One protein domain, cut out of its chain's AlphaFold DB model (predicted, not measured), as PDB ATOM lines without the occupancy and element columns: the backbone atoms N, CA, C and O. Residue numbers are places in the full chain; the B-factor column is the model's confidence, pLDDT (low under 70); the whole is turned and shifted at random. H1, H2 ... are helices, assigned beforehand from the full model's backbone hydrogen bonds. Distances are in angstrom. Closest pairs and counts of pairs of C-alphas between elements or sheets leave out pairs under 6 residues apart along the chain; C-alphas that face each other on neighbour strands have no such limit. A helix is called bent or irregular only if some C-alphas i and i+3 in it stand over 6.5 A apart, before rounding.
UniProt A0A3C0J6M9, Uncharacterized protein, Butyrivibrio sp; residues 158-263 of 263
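This is residues 158 to 263 of the 263 residues of an uncharacterized protein of Butyrivibrio sp (UniProt A0A3C0J6M9). Two helices, H3 and the longer H5, cross about at right angles in the core, with short H1 packed on H5 and H4 set across the end of H3. Toward one end of the longest axis lies a loop-rich part, residues 166 to 200, in which H2 is the one named helix; toward the other end lie H6 and the chain's last helix, H7. The printed part has 106 residues, with seven named helices in the order H1 to H7 and no named strand; the class is all helix, with 55 residues in helices. It is compact, with a radius of gyration of the C-alphas of 13.9 A, and spans 39 by 30 by 20 A.

H1 is residues 162 to 165 and begins at C-alpha 162, (248.076, 181.831, 314.392). H2 is residues 177 to 180. H3, residues 201 to 211, is 15.4 A long. H4, residues 215 to 224, is 14.4 A long. H5, residues 227 to 243, is 24.4 A long and runs from C-alpha 227 at (234.380, 174.416, 313.812) to C-alpha 243 at (247.429, 192.585, 323.600). H6, residues 252 to 256, is irregular: C-alphas 253 and 256 are 7.1 A apart. H7, residues 259 to 262, is neither bent nor irregular, but only just: C-alphas 259 and 262 are 6.3 A apart.

H3 and H5 touch, about perpendicular at 86 degrees; their closest C-alphas, of Leu 208 and Met 233, are 6.3 A apart. H5 touches H3 with residues 233 to 236 alone. H1 touches H5 at residues 228 to 235 alone, with the closest C-alphas, of Tyr 165 and Lys 232, 6.2 A apart. H3 and H4 are close but not clearly touching, about perpendicular at 74 degrees; their closest C-alphas, of Met 211 and Cys 217, are 6.2 A apart. H4 and H5 are near each other. H5 and H6 are close but not clearly touching, the closest C-alphas, of Cys 237 and Asn 254, being 6.7 A apart. H6 and H7 are also close but not clearly touching, with the closest C-alphas, of Arg 255 and Phe 261, 7.0 A apart. H2 touches no helix. In H3, H4 and H5 every O i to N i+4 pair is within hydrogen-bond range; in H6 it is 0 of 1, with 1 of 2 O i to N i+3 pairs within range, and H1, H2 and H7 are too short for an O i to N i+4 pair.

The two C-alphas farthest apart, of Ser 175 and Ala 263, are 41.3 A apart. The printed part has no cut. The links H1 to H2, 11 residues, and H2 to H3, 20 residues, are long. The mean pLDDT of the printed part is 90.2; residues 259 to 263 are under 70.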
ATOM      1  N   PHE A 158     251.910 189.245 319.093       94.62
ATOM      2  CA  PHE A 158     250.530 189.298 318.593       94.62
ATOM      3  C   PHE A 158     250.334 188.320 317.425       94.62
ATOM      4  O   PHE A 158     251.047 188.402 316.423       94.62
ATOM      5  N   LEU A 159     249.392 187.377 317.576       94.88
ATOM      6  CA  LEU A 159     249.083 186.328 316.592       94.88
ATOM      7  C   LEU A 159     250.259 185.387 316.264       94.88
ATOM      8  O   LEU A 159     250.255 184.729 315.224       94.88
ATOM      9  N   SER A 160     251.261 185.284 317.143       93.56
ATOM     10  CA  SER A 160     252.425 184.404 316.926       93.56
ATOM     11  C   SER A 160     252.049 182.925 316.758       93.56
ATOM     12  O   SER A 160     252.657 182.237 315.937       93.56
ATOM     13  N   ASP A 161     250.986 182.485 317.436       94.75
ATOM     14  CA  ASP A 161     250.465 181.113 317.377       94.75
ATOM     15  C   ASP A 161     249.364 180.927 316.310       94.75
ATOM     16  O   ASP A 161     248.728 179.877 316.243       94.75
ATOM     17  N   TRP A 162     249.124 181.913 315.428       95.56
ATOM     18  CA  TRP A 162     248.076 181.831 314.392       95.56
ATOM     19  C   TRP A 162     248.184 180.569 313.527       95.56
ATOM     20  O   TRP A 162     247.185 179.929 313.195       95.56
ATOM     21  N   ASN A 163     249.414 180.169 313.198       94.12
ATOM     22  CA  ASN A 163     249.667 179.000 312.363       94.12
ATOM     23  C   ASN A 163     249.294 177.670 313.027       94.12
ATOM     24  O   ASN A 163     249.069 176.702 312.303       94.12
ATOM     25  N   ASP A 164     249.181 177.612 314.353       95.56
ATOM     26  CA  ASP A 164     248.794 176.389 315.066       95.56
ATOM     27  C   ASP A 164     247.313 176.047 314.850       95.56
ATOM     28  O   ASP A 164     246.890 174.908 315.049       95.56
ATOM     29  N   TYR A 165     246.528 177.015 314.372       96.06
ATOM     30  CA  TYR A 165     245.137 176.824 313.973       96.06
ATOM     31  C   TYR A 165     244.993 176.378 312.514       96.06
ATOM     32  O   TYR A 165     243.872 176.193 312.035       96.06
ATOM     33  N   ASN A 166     246.102 176.186 311.796       96.31
ATOM     34  CA  ASN A 166     246.111 175.617 310.454       96.31
ATOM     35  C   ASN A 166     246.331 174.093 310.488       96.31
ATOM     36  O   ASN A 166     246.823 173.549 311.473       96.31
ATOM     37  N   PRO A 167     245.985 173.366 309.407       95.31
ATOM     38  CA  PRO A 167     246.256 171.934 309.316       95.31
ATOM     39  C   PRO A 167     247.745 171.598 309.453       95.31
ATOM     40  O   PRO A 167     248.605 172.338 308.974       95.31
ATOM     41  N   ASP A 168     248.049 170.402 309.957       92.12
ATOM     42  CA  ASP A 168     249.424 169.904 310.023       92.12
ATOM     43  C   ASP A 168     250.135 169.972 308.661       92.12
ATOM     44  O   ASP A 168     249.648 169.479 307.632       92.12
ATOM     45  N   GLY A 169     251.326 170.576 308.659       89.81
ATOM     46  CA  GLY A 169     252.141 170.753 307.457       89.81
ATOM     47  C   GLY A 169     251.563 171.746 306.441       89.81
ATOM     48  O   GLY A 169     251.969 171.720 305.276       89.81
ATOM     49  N   PHE A 170     250.609 172.588 306.850       95.12
ATOM     50  CA  PHE A 170     250.105 173.690 306.039       95.12
ATOM     51  C   PHE A 170     251.190 174.747 305.793       95.12
ATOM     52  O   PHE A 170     252.091 174.973 306.600       95.12
ATOM     53  N   THR A 171     251.116 175.406 304.641       94.19
ATOM     54  CA  THR A 171     251.954 176.561 304.309       94.19
ATOM     55  C   THR A 171     251.150 177.470 303.393       94.19
ATOM     56  O   THR A 171     250.644 176.995 302.370       94.19
ATOM     57  N   TYR A 172     251.035 178.752 303.743       95.19
ATOM     58  CA  TYR A 172     250.365 179.747 302.905       95.19
ATOM     59  C   TYR A 172     250.998 179.815 301.508       95.19
ATOM     60  O   TYR A 172     252.205 179.615 301.343       95.19
ATOM     61  N   GLY A 173     250.165 180.030 300.493       94.00
ATOM     62  CA  GLY A 173     250.591 180.116 299.092       94.00
ATOM     63  C   GLY A 173     250.832 178.771 298.398       94.00
ATOM     64  O   GLY A 173     251.361 178.706 297.283       94.00
ATOM     65  N   SER A 174     250.502 177.652 299.051       93.19
ATOM     66  CA  SER A 174     250.649 176.330 298.445       93.19
ATOM     67  C   SER A 174     249.425 175.954 297.614       93.19
ATOM     68  O   SER A 174     248.316 175.821 298.125       93.19
ATOM     69  N   SER A 175     249.643 175.583 296.351       86.31
ATOM     70  CA  SER A 175     248.581 175.075 295.465       86.31
ATOM     71  C   SER A 175     247.884 173.799 295.966       86.31
ATOM     72  O   SER A 175     246.831 173.416 295.452       86.31
ATOM     73  N   LYS A 176     248.450 173.127 296.979       89.12
ATOM     74  CA  LYS A 176     247.864 171.950 297.638       89.12
ATOM     75  C   LYS A 176     246.792 172.305 298.675       89.12
ATOM     76  O   LYS A 176     246.145 171.388 299.184       89.12
ATOM     77  N   ASN A 177     246.605 173.587 298.987       92.62
ATOM     78  CA  ASN A 177     245.756 174.036 300.088       92.62
ATOM     79  C   ASN A 177     244.259 173.905 299.801       92.62
ATOM     80  O   ASN A 177     243.498 173.742 300.743       92.62
ATOM     81  N   LYS A 178     243.832 173.836 298.531       91.44
ATOM     82  CA  LYS A 178     242.407 173.797 298.124       91.44
ATOM     83  C   LYS A 178     241.536 172.767 298.845       91.44
ATOM     84  O   LYS A 178     240.337 172.963 298.996       91.44
ATOM     85  N   LYS A 179     242.125 171.660 299.299       92.56
ATOM     86  CA  LYS A 179     241.431 170.628 300.090       92.56
ATOM     87  C   LYS A 179     241.002 171.091 301.492       92.56
ATOM     88  O   LYS A 179     240.269 170.365 302.146       92.56
ATOM     89  N   TYR A 180     241.489 172.238 301.959       95.38
ATOM     90  CA  TYR A 180     241.178 172.833 303.259       95.38
ATOM     91  C   TYR A 180     240.147 173.963 303.161       95.38
ATOM     92  O   TYR A 180     239.845 174.593 304.171       95.38
ATOM     93  N   LEU A 181     239.581 174.205 301.976       94.38
ATOM     94  CA  LEU A 181     238.444 175.105 301.825       94.38
ATOM     95  C   LEU A 181     237.195 174.527 302.483       94.38
ATOM     96  O   LEU A 181     236.905 173.324 302.392       94.38
ATOM     97  N   CYS A 182     236.428 175.414 303.101       93.12
ATOM     98  CA  CYS A 182     235.110 175.106 303.616       93.12
ATOM     99  C   CYS A 182     234.164 174.776 302.459       93.12
ATOM    100  O   CYS A 182     234.059 175.497 301.469       93.12
ATOM    101  N   SER A 183     233.459 173.657 302.586       90.38
ATOM    102  CA  SER A 183     232.398 173.254 301.666       90.38
ATOM    103  C   SER A 183     231.442 172.312 302.384       90.38
ATOM    104  O   SER A 183     231.781 171.760 303.431       90.38
ATOM    105  N   SER A 184     230.265 172.071 301.806       87.12
ATOM    106  CA  SER A 184     229.272 171.155 302.382       87.12
ATOM    107  C   SER A 184     229.790 169.724 302.586       87.12
ATOM    108  O   SER A 184     229.257 168.999 303.420       87.12
ATOM    109  N   SER A 185     230.835 169.309 301.863       89.88
ATOM    110  CA  SER A 185     231.489 168.003 302.013       89.88
ATOM    111  C   SER A 185     232.750 168.025 302.888       89.88
ATOM    112  O   SER A 185     233.331 166.966 303.119       89.88
ATOM    113  N   ASN A 186     233.181 169.196 303.373       91.75
ATOM    114  CA  ASN A 186     234.426 169.378 304.123       91.75
ATOM    115  C   ASN A 186     234.266 170.352 305.304       91.75
ATOM    116  O   ASN A 186     235.100 171.222 305.517       91.75
ATOM    117  N   ILE A 187     233.176 170.233 306.060       90.44
ATOM    118  CA  ILE A 187     232.883 171.125 307.192       90.44
ATOM    119  C   ILE A 187     233.919 170.960 308.322       90.44
ATOM    120  O   ILE A 187     234.532 171.930 308.754       90.44
ATOM    121  N   GLU A 188     234.186 169.723 308.748       92.12
ATOM    122  CA  GLU A 188     235.068 169.417 309.895       92.12
ATOM    123  C   GLU A 188     236.555 169.746 309.658       92.12
ATOM    124  O   GLU A 188     237.306 170.020 310.598       92.12
ATOM    125  N   ASN A 189     236.993 169.703 308.395       92.88
ATOM    126  CA  ASN A 189     238.379 169.960 307.984       92.88
ATOM    127  C   ASN A 189     238.485 171.148 307.012       92.88
ATOM    128  O   ASN A 189     239.447 171.238 306.243       92.88
ATOM    129  N   GLY A 190     237.484 172.027 307.015       95.19
ATOM    130  CA  GLY A 190     237.504 173.303 306.316       95.19
ATOM    131  C   GLY A 190     238.109 174.357 307.233       95.19
ATOM    132  O   GLY A 190     237.509 174.703 308.242       95.19
ATOM    133  N   TYR A 191     239.303 174.835 306.899       96.38
ATOM    134  CA  TYR A 191     240.068 175.805 307.692       96.38
ATOM    135  C   TYR A 191     240.054 177.208 307.088       96.38
ATOM    136  O   TYR A 191     240.489 178.141 307.754       96.38
ATOM    137  N   PHE A 192     239.593 177.342 305.844       96.19
ATOM    138  CA  PHE A 192     239.640 178.578 305.069       96.19
ATOM    139  C   PHE A 192     238.328 178.784 304.326       96.19
ATOM    140  O   PHE A 192     237.719 177.817 303.856       96.19
ATOM    141  N   LEU A 193     237.888 180.033 304.223       93.06
ATOM    142  CA  LEU A 193     236.613 180.377 303.592       93.06
ATOM    143  C   LEU A 193     236.760 180.651 302.097       93.06
ATOM    144  O   LEU A 193     235.867 180.294 301.331       93.06
ATOM    145  N   LEU A 194     237.885 181.246 301.693       93.75
ATOM    146  CA  LEU A 194     238.149 181.686 300.323       93.75
ATOM    147  C   LEU A 194     239.544 181.246 299.860       93.75
ATOM    148  O   LEU A 194     240.423 180.981 300.686       93.75
ATOM    149  N   ASP A 195     239.758 181.192 298.543       92.56
ATOM    150  CA  ASP A 195     241.058 180.835 297.956       92.56
ATOM    151  C   ASP A 195     242.158 181.797 298.438       92.56
ATOM    152  O   ASP A 195     243.221 181.363 298.878       92.56
ATOM    153  N   GLU A 196     241.857 183.093 298.458       92.06
ATOM    154  CA  GLU A 196     242.753 184.182 298.847       92.06
ATOM    155  C   GLU A 196     243.234 184.047 300.300       92.06
ATOM    156  O   GLU A 196     244.398 184.307 300.602       92.06
ATOM    157  N   THR A 197     242.376 183.543 301.194       93.50
ATOM    158  CA  THR A 197     242.730 183.335 302.610       93.50
ATOM    159  C   THR A 197     243.729 182.200 302.833       93.50
ATOM    160  O   THR A 197     244.328 182.116 303.896       93.50
ATOM    161  N   MET A 198     243.955 181.329 301.843       94.75
ATOM    162  CA  MET A 198     245.011 180.306 301.903       94.75
ATOM    163  C   MET A 198     246.347 180.789 301.336       94.75
ATOM    164  O   MET A 198     247.357 180.084 301.460       94.75
ATOM    165  N   GLU A 199     246.360 181.947 300.681       93.56
ATOM    166  CA  GLU A 199     247.544 182.523 300.045       93.56
ATOM    167  C   GLU A 199     248.295 183.454 301.001       93.56
ATOM    168  O   GLU A 199     249.525 183.469 300.987       93.56
ATOM    169  N   ASP A 200     247.573 184.169 301.869       91.62
ATOM    170  CA  ASP A 200     248.140 185.173 302.769       91.62
ATOM    171  C   ASP A 200     247.423 185.204 304.139       91.62
ATOM    172  O   ASP A 200     246.199 185.361 304.186       91.62
ATOM    173  N   PRO A 201     248.158 185.092 305.265       93.38
ATOM    174  CA  PRO A 201     247.563 185.144 306.599       93.38
ATOM    175  C   PRO A 201     246.939 186.502 306.934       93.38
ATOM    176  O   PRO A 201     245.981 186.536 307.700       93.38
ATOM    177  N   ILE A 202     247.448 187.615 306.388       92.19
ATOM    178  CA  ILE A 202     246.888 188.947 306.679       92.19
ATOM    179  C   ILE A 202     245.466 189.028 306.124       92.19
ATOM    180  O   ILE A 202     244.536 189.345 306.860       92.19
ATOM    181  N   THR A 203     245.296 188.637 304.861       93.06
ATOM    182  CA  THR A 203     243.988 188.559 304.198       93.06
ATOM    183  C   THR A 203     243.000 187.685 304.978       93.06
ATOM    184  O   THR A 203     241.830 188.037 305.121       93.06
ATOM    185  N   GLU A 204     243.456 186.549 305.512       95.75
ATOM    186  CA  GLU A 204     242.616 185.676 306.332       95.75
ATOM    187  C   GLU A 204     242.179 186.333 307.644       95.75
ATOM    188  O   GLU A 204     240.990 186.332 307.963       95.75
ATOM    189  N   VAL A 205     243.126 186.884 308.404       96.56
ATOM    190  CA  VAL A 205     242.849 187.505 309.703       96.56
ATOM    191  C   VAL A 205     241.905 188.697 309.540       96.56
ATOM    192  O   VAL A 205     240.945 188.812 310.301       96.56
ATOM    193  N   GLN A 206     242.118 189.535 308.520       95.00
ATOM    194  CA  GLN A 206     241.219 190.646 308.198       95.00
ATOM    195  C   GLN A 206     239.809 190.154 307.879       95.00
ATOM    196  O   GLN A 206     238.862 190.634 308.492       95.00
ATOM    197  N   LEU A 207     239.660 189.159 306.992       94.69
ATOM    198  CA  LEU A 207     238.342 188.619 306.651       94.69
ATOM    199  C   LEU A 207     237.622 188.092 307.895       94.69
ATOM    200  O   LEU A 207     236.466 188.436 308.130       94.69
ATOM    201  N   LEU A 208     238.296 187.255 308.688       96.25
ATOM    202  CA  LEU A 208     237.685 186.643 309.864       96.25
ATOM    203  C   LEU A 208     237.304 187.686 310.916       96.25
ATOM    204  O   LEU A 208     236.260 187.534 311.545       96.25
ATOM    205  N   PHE A 209     238.090 188.754 311.082       97.12
ATOM    206  CA  PHE A 209     237.701 189.861 311.950       97.12
ATOM    207  C   PHE A 209     236.512 190.642 311.385       97.12
ATOM    208  O   PHE A 209     235.546 190.852 312.111       97.12
ATOM    209  N   SER A 210     236.525 191.007 310.097       95.31
ATOM    210  CA  SER A 210     235.423 191.724 309.438       95.31
ATOM    211  C   SER A 210     234.095 190.989 309.547       95.31
ATOM    212  O   SER A 210     233.062 191.600 309.795       95.31
ATOM    213  N   MET A 211     234.110 189.662 309.431       93.94
ATOM    214  CA  MET A 211     232.903 188.853 309.594       93.94
ATOM    215  C   MET A 211     232.273 189.006 310.982       93.94
ATOM    216  O   MET A 211     231.054 189.000 311.086       93.94
ATOM    217  N   LEU A 212     233.062 189.219 312.042       94.81
ATOM    218  CA  LEU A 212     232.540 189.460 313.395       94.81
ATOM    219  C   LEU A 212     231.790 190.799 313.523       94.81
ATOM    220  O   LEU A 212     231.241 191.100 314.585       94.81
ATOM    221  N   TRP A 213     231.732 191.609 312.472       93.94
ATOM    222  CA  TRP A 213     230.958 192.847 312.434       93.94
ATOM    223  C   TRP A 213     229.655 192.723 311.641       93.94
ATOM    224  O   TRP A 213     228.781 193.561 311.823       93.94
ATOM    225  N   ASP A 214     229.465 191.638 310.885       90.88
ATOM    226  CA  ASP A 214     228.259 191.388 310.092       90.88
ATOM    227  C   ASP A 214     227.415 190.256 310.709       90.88
ATOM    228  O   ASP A 214     227.788 189.077 310.695       90.88
ATOM    229  N   ASP A 215     226.256 190.631 311.256       89.31
ATOM    230  CA  ASP A 215     225.298 189.714 311.881       89.31
ATOM    231  C   ASP A 215     224.734 188.690 310.882       89.31
ATOM    232  O   ASP A 215     224.676 187.498 311.193       89.31
ATOM    233  N   GLU A 216     224.387 189.102 309.658       89.25
ATOM    234  CA  GLU A 216     223.844 188.193 308.641       89.25
ATOM    235  C   GLU A 216     224.906 187.174 308.205       89.25
ATOM    236  O   GLU A 216     224.618 185.986 307.999       89.25
ATOM    237  N   CYS A 217     226.152 187.627 308.078       88.31
ATOM    238  CA  CYS A 217     227.294 186.771 307.808       88.31
ATOM    239  C   CYS A 217     227.462 185.727 308.920       88.31
ATOM    240  O   CYS A 217     227.436 184.519 308.653       88.31
ATOM    241  N   MET A 218     227.550 186.159 310.178       89.56
ATOM    242  CA  MET A 218     227.767 185.257 311.309       89.56
ATOM    243  C   MET A 218     226.610 184.284 311.538       89.56
ATOM    244  O   MET A 218     226.859 183.112 311.825       89.56
ATOM    245  N   GLU A 219     225.359 184.703 311.343       88.06
ATOM    246  CA  GLU A 219     224.195 183.811 311.394       88.06
ATOM    247  C   GLU A 219     224.307 182.668 310.378       88.06
ATOM    248  O   GLU A 219     224.130 181.494 310.727       88.06
ATOM    249  N   LYS A 220     224.662 182.986 309.126       86.38
ATOM    250  CA  LYS A 220     224.855 181.977 308.072       86.38
ATOM    251  C   LYS A 220     225.963 180.995 308.439       86.38
ATOM    252  O   LYS A 220     225.782 179.787 308.282       86.38
ATOM    253  N   TYR A 221     227.098 181.484 308.931       83.75
ATOM    254  CA  TYR A 221     228.237 180.626 309.267       83.75
ATOM    255  C   TYR A 221     227.994 179.762 310.505       83.75
ATOM    256  O   TYR A 221     228.338 178.576 310.497       83.75
ATOM    257  N   ASN A 222     227.326 180.304 311.524       83.06
ATOM    258  CA  ASN A 222     226.909 179.542 312.697       83.06
ATOM    259  C   ASN A 222     225.935 178.419 312.316       83.06
ATOM    260  O   ASN A 222     226.074 177.298 312.806       83.06
ATOM    261  N   ALA A 223     225.013 178.665 311.379       84.38
ATOM    262  CA  ALA A 223     224.096 177.638 310.883       84.38
ATOM    263  C   ALA A 223     224.806 176.493 310.132       84.38
ATOM    264  O   ALA A 223     224.339 175.353 310.161       84.38
ATOM    265  N   ILE A 224     225.930 176.776 309.465       85.06
ATOM    266  CA  ILE A 224     226.739 175.770 308.754       85.06
ATOM    267  C   ILE A 224     227.617 174.965 309.727       85.06
ATOM    268  O   ILE A 224     227.977 173.830 309.413       85.06
ATOM    269  N   ASN A 225     227.912 175.519 310.909       86.69
ATOM    270  CA  ASN A 225     228.780 174.939 311.934       86.69
ATOM    271  C   ASN A 225     230.182 174.609 311.391       86.69
ATOM    272  O   ASN A 225     230.520 173.445 311.208       86.69
ATOM    273  N   LEU A 226     230.995 175.636 311.117       90.69
ATOM    274  CA  LEU A 226     232.389 175.499 310.667       90.69
ATOM    275  C   LEU A 226     233.363 175.543 311.866       90.69
ATOM    276  O   LEU A 226     233.850 176.624 312.209       90.69
ATOM    277  N   PRO A 227     233.689 174.409 312.519       92.50
ATOM    278  CA  PRO A 227     234.380 174.416 313.812       92.50
ATOM    279  C   PRO A 227     235.767 175.065 313.760       92.50
ATOM    280  O   PRO A 227     236.115 175.831 314.651       92.50
ATOM    281  N   ARG A 228     236.547 174.827 312.698       95.56
ATOM    282  CA  ARG A 228     237.909 175.382 312.580       95.56
ATOM    283  C   ARG A 228     237.919 176.890 312.369       95.56
ATOM    284  O   ARG A 228     238.805 177.566 312.877       95.56
ATOM    285  N   ILE A 229     236.921 177.411 311.659       95.38
ATOM    286  CA  ILE A 229     236.731 178.855 311.485       95.38
ATOM    287  C   ILE A 229     236.359 179.496 312.824       95.38
ATOM    288  O   ILE A 229     236.946 180.503 313.207       95.38
ATOM    289  N   VAL A 230     235.447 178.870 313.575       93.25
ATOM    290  CA  VAL A 230     235.055 179.336 314.912       93.25
ATOM    291  C   VAL A 230     236.239 179.325 315.883       93.25
ATOM    292  O   VAL A 230     236.416 180.286 316.628       93.25
ATOM    293  N   ASP A 231     237.069 178.279 315.873       94.88
ATOM    294  CA  ASP A 231     238.271 178.204 316.716       94.88
ATOM    295  C   ASP A 231     239.259 179.338 316.389       94.88
ATOM    296  O   ASP A 231     239.744 180.007 317.303       94.88
ATOM    297  N   LYS A 232     239.493 179.618 315.097       96.81
ATOM    298  CA  LYS A 232     240.327 180.743 314.641       96.81
ATOM    299  C   LYS A 232     239.785 182.098 315.090       96.81
ATOM    300  O   LYS A 232     240.545 182.918 315.596       96.81
ATOM    301  N   MET A 233     238.478 182.333 314.952       96.12
ATOM    302  CA  MET A 233     237.850 183.582 315.398       96.12
ATOM    303  C   MET A 233     237.952 183.764 316.916       96.12
ATOM    304  O   MET A 233     238.289 184.847 317.384       96.12
ATOM    305  N   LYS A 234     237.727 182.703 317.703       94.81
ATOM    306  CA  LYS A 234     237.901 182.755 319.165       94.81
ATOM    307  C   LYS A 234     239.341 183.062 319.556       94.81
ATOM    308  O   LYS A 234     239.557 183.868 320.460       94.81
ATOM    309  N   PHE A 235     240.307 182.439 318.883       96.19
ATOM    310  CA  PHE A 235     241.718 182.736 319.095       96.19
ATOM    311  C   PHE A 235     242.029 184.201 318.789       96.19
ATOM    312  O   PHE A 235     242.579 184.888 319.646       96.19
ATOM    313  N   LEU A 236     241.589 184.702 317.631       96.88
ATOM    314  CA  LEU A 236     241.750 186.099 317.238       96.88
ATOM    315  C   LEU A 236     241.200 187.063 318.298       96.88
ATOM    316  O   LEU A 236     241.925 187.933 318.777       96.88
ATOM    317  N   CYS A 237     239.955 186.862 318.736       95.94
ATOM    318  CA  CYS A 237     239.337 187.659 319.796       95.94
ATOM    319  C   CYS A 237     240.132 187.623 321.113       95.94
ATOM    320  O   CYS A 237     240.297 188.649 321.781       95.94
ATOM    321  N   SER A 238     240.632 186.441 321.491       94.62
ATOM    322  CA  SER A 238     241.425 186.268 322.711       94.62
ATOM    323  C   SER A 238     242.781 186.970 322.631       94.62
ATOM    324  O   SER A 238     243.207 187.579 323.609       94.62
ATOM    325  N   GLU A 239     243.421 186.961 321.462       95.38
ATOM    326  CA  GLU A 239     244.694 187.640 321.231       95.38
ATOM    327  C   GLU A 239     244.544 189.159 321.253       95.38
ATOM    328  O   GLU A 239     245.380 189.838 321.846       95.38
ATOM    329  N   ILE A 240     243.462 189.696 320.679       95.94
ATOM    330  CA  ILE A 240     243.155 191.130 320.767       95.94
ATOM    331  C   ILE A 240     242.981 191.525 322.241       95.94
ATOM    332  O   ILE A 240     243.631 192.455 322.708       95.94
ATOM    333  N   SER A 241     242.197 190.758 323.005       94.44
ATOM    334  CA  SER A 241     241.979 191.012 324.441       94.44
ATOM    335  C   SER A 241     243.258 190.876 325.280       94.44
ATOM    336  O   SER A 241     243.389 191.486 326.336       94.44
ATOM    337  N   ARG A 242     244.218 190.054 324.839       93.25
ATOM    338  CA  ARG A 242     245.507 189.876 325.519       93.25
ATOM    339  C   ARG A 242     246.456 191.050 325.281       93.25
ATOM    340  O   ARG A 242     247.263 191.356 326.156       93.25
ATOM    341  N   ILE A 243     246.431 191.619 324.078       93.06
ATOM    342  CA  ILE A 243     247.429 192.585 323.600       93.06
ATOM    343  C   ILE A 243     246.994 194.039 323.802       93.06
ATOM    344  O   ILE A 243     247.866 194.895 323.964       93.06
ATOM    345  N   PHE A 244     245.691 194.318 323.798       93.19
ATOM    346  CA  PHE A 244     245.146 195.667 323.940       93.19
ATOM    347  C   PHE A 244     244.490 195.849 325.312       93.19
ATOM    348  O   PHE A 244     243.558 195.133 325.665       93.19
ATOM    349  N   GLU A 245     244.984 196.812 326.090       93.31
ATOM    350  CA  GLU A 245     244.572 197.079 327.472       93.31
ATOM    351  C   GLU A 245     243.140 197.623 327.575       93.31
ATOM    352  O   GLU A 245     242.485 197.441 328.602       93.31
ATOM    353  N   THR A 246     242.650 198.294 326.531       95.06
ATOM    354  CA  THR A 246     241.278 198.827 326.474       95.06
ATOM    355  C   THR A 246     240.236 197.765 326.118       95.06
ATOM    356  O   THR A 246     239.039 198.027 326.224       95.06
ATOM    357  N   VAL A 247     240.662 196.567 325.711       95.25
ATOM    358  CA  VAL A 247     239.775 195.482 325.287       95.25
ATOM    359  C   VAL A 247     239.539 194.510 326.437       95.25
ATOM    360  O   VAL A 247     240.475 193.980 327.029       95.25
ATOM    361  N   ASP A 248     238.271 194.189 326.687       91.12
ATOM    362  CA  ASP A 248     237.875 193.108 327.584       91.12
ATOM    363  C   ASP A 248     236.864 192.150 326.925       91.12
ATOM    364  O   ASP A 248     236.528 192.237 325.739       91.12
ATOM    365  N   GLU A 249     236.369 191.194 327.709       88.25
ATOM    366  CA  GLU A 249     235.378 190.197 327.291       88.25
ATOM    367  C   GLU A 249     234.059 190.784 326.756       88.25
ATOM    368  O   GLU A 249     233.329 190.082 326.056       88.25
ATOM    369  N   THR A 250     233.761 192.054 327.042       91.19
ATOM    370  CA  THR A 250     232.546 192.752 326.602       91.19
ATOM    371  C   THR A 250     232.687 193.430 325.242       91.19
ATOM    372  O   THR A 250     231.689 193.922 324.712       91.19
ATOM    373  N   ALA A 251     233.885 193.426 324.644       95.06
ATOM    374  CA  ALA A 251     234.110 193.999 323.322       95.06
ATOM    375  C   ALA A 251     233.122 193.446 322.280       95.06
ATOM    376  O   ALA A 251     232.816 192.250 322.261       95.06
ATOM    377  N   TYR A 252     232.630 194.314 321.393       95.25
ATOM    378  CA  TYR A 252     231.502 194.020 320.502       95.25
ATOM    379  C   TYR A 252     231.676 192.737 319.670       95.25
ATOM    380  O   TYR A 252     230.733 191.956 319.514       95.25
ATOM    381  N   TRP A 253     232.887 192.465 319.181       94.19
ATOM    382  CA  TRP A 253     233.210 191.263 318.400       94.19
ATOM    383  C   TRP A 253     233.117 189.948 319.197       94.19
ATOM    384  O   TRP A 253     232.984 188.879 318.604       94.19
ATOM    385  N   ASN A 254     233.120 189.993 320.534       93.06
ATOM    386  CA  ASN A 254     232.978 188.808 321.386       93.06
ATOM    387  C   ASN A 254     231.528 188.310 321.505       93.06
ATOM    388  O   ASN A 254     231.314 187.187 321.972       93.06
ATOM    389  N   ARG A 255     230.530 189.095 321.066       91.44
ATOM    390  CA  ARG A 255     229.092 188.813 321.271       91.44
ATOM    391  C   ARG A 255     228.625 187.449 320.755       91.44
ATOM    392  O   ARG A 255     227.696 186.880 321.310       91.44
ATOM    393  N   TYR A 256     229.300 186.890 319.754       87.56
ATOM    394  CA  TYR A 256     228.964 185.577 319.189       87.56
ATOM    395  C   TYR A 256     229.478 184.384 319.993       87.56
ATOM    396  O   TYR A 256     229.076 183.247 319.748       87.56
ATOM    397  N   PHE A 257     230.395 184.617 320.931       85.50
ATOM    398  CA  PHE A 257     231.063 183.557 321.684       85.50
ATOM    399  C   PHE A 257     230.727 183.582 323.175       85.50
ATOM    400  O   PHE A 257     231.074 182.643 323.898       85.50
ATOM    401  N   THR A 258     230.028 184.615 323.642       72.88
ATOM    402  CA  THR A 258     229.493 184.679 325.000       72.88
ATOM    403  C   THR A 258     228.207 183.850 325.106       72.88
ATOM    404  O   THR A 258     227.491 183.608 324.135       72.88
ATOM    405  N   LYS A 259     227.934 183.320 326.307       53.72
ATOM    406  CA  LYS A 259     226.891 182.301 326.548       53.72
ATOM    407  C   LYS A 259     225.463 182.735 326.189       53.72
ATOM    408  O   LYS A 259     224.614 181.858 326.052       53.72
ATOM    409  N   ASP A 260     225.214 184.028 326.011       46.44
ATOM    410  CA  ASP A 260     223.868 184.576 325.832       46.44
ATOM    411  C   ASP A 260     223.389 184.603 324.367       46.44
ATOM    412  O   ASP A 260     222.216 184.864 324.127       46.44
ATOM    413  N   PHE A 261     224.238 184.263 323.387       43.91
ATOM    414  CA  PHE A 261     223.840 184.195 321.966       43.91
ATOM    415  C   PHE A 261     223.297 182.819 321.525       43.91
ATOM    416  O   PHE A 261     222.848 182.657 320.396       43.91
ATOM    417  N   ASN A 262     223.332 181.816 322.412       36.47
ATOM    418  CA  ASN A 262     222.820 180.457 322.170       36.47
ATOM    419  C   ASN A 262     221.625 180.096 323.081       36.47
ATOM    420  O   ASN A 262     221.374 178.909 323.314       36.47
ATOM    421  N   ALA A 263     220.936 181.097 323.642       34.03
ATOM    422  CA  ALA A 263     219.777 180.926 324.522       34.03
ATOM    423  C   ALA A 263     218.447 181.148 323.788       34.03
ATOM    424  O   ALA A 263     218.346 182.134 323.026       34.03
TER     425      ALA A 263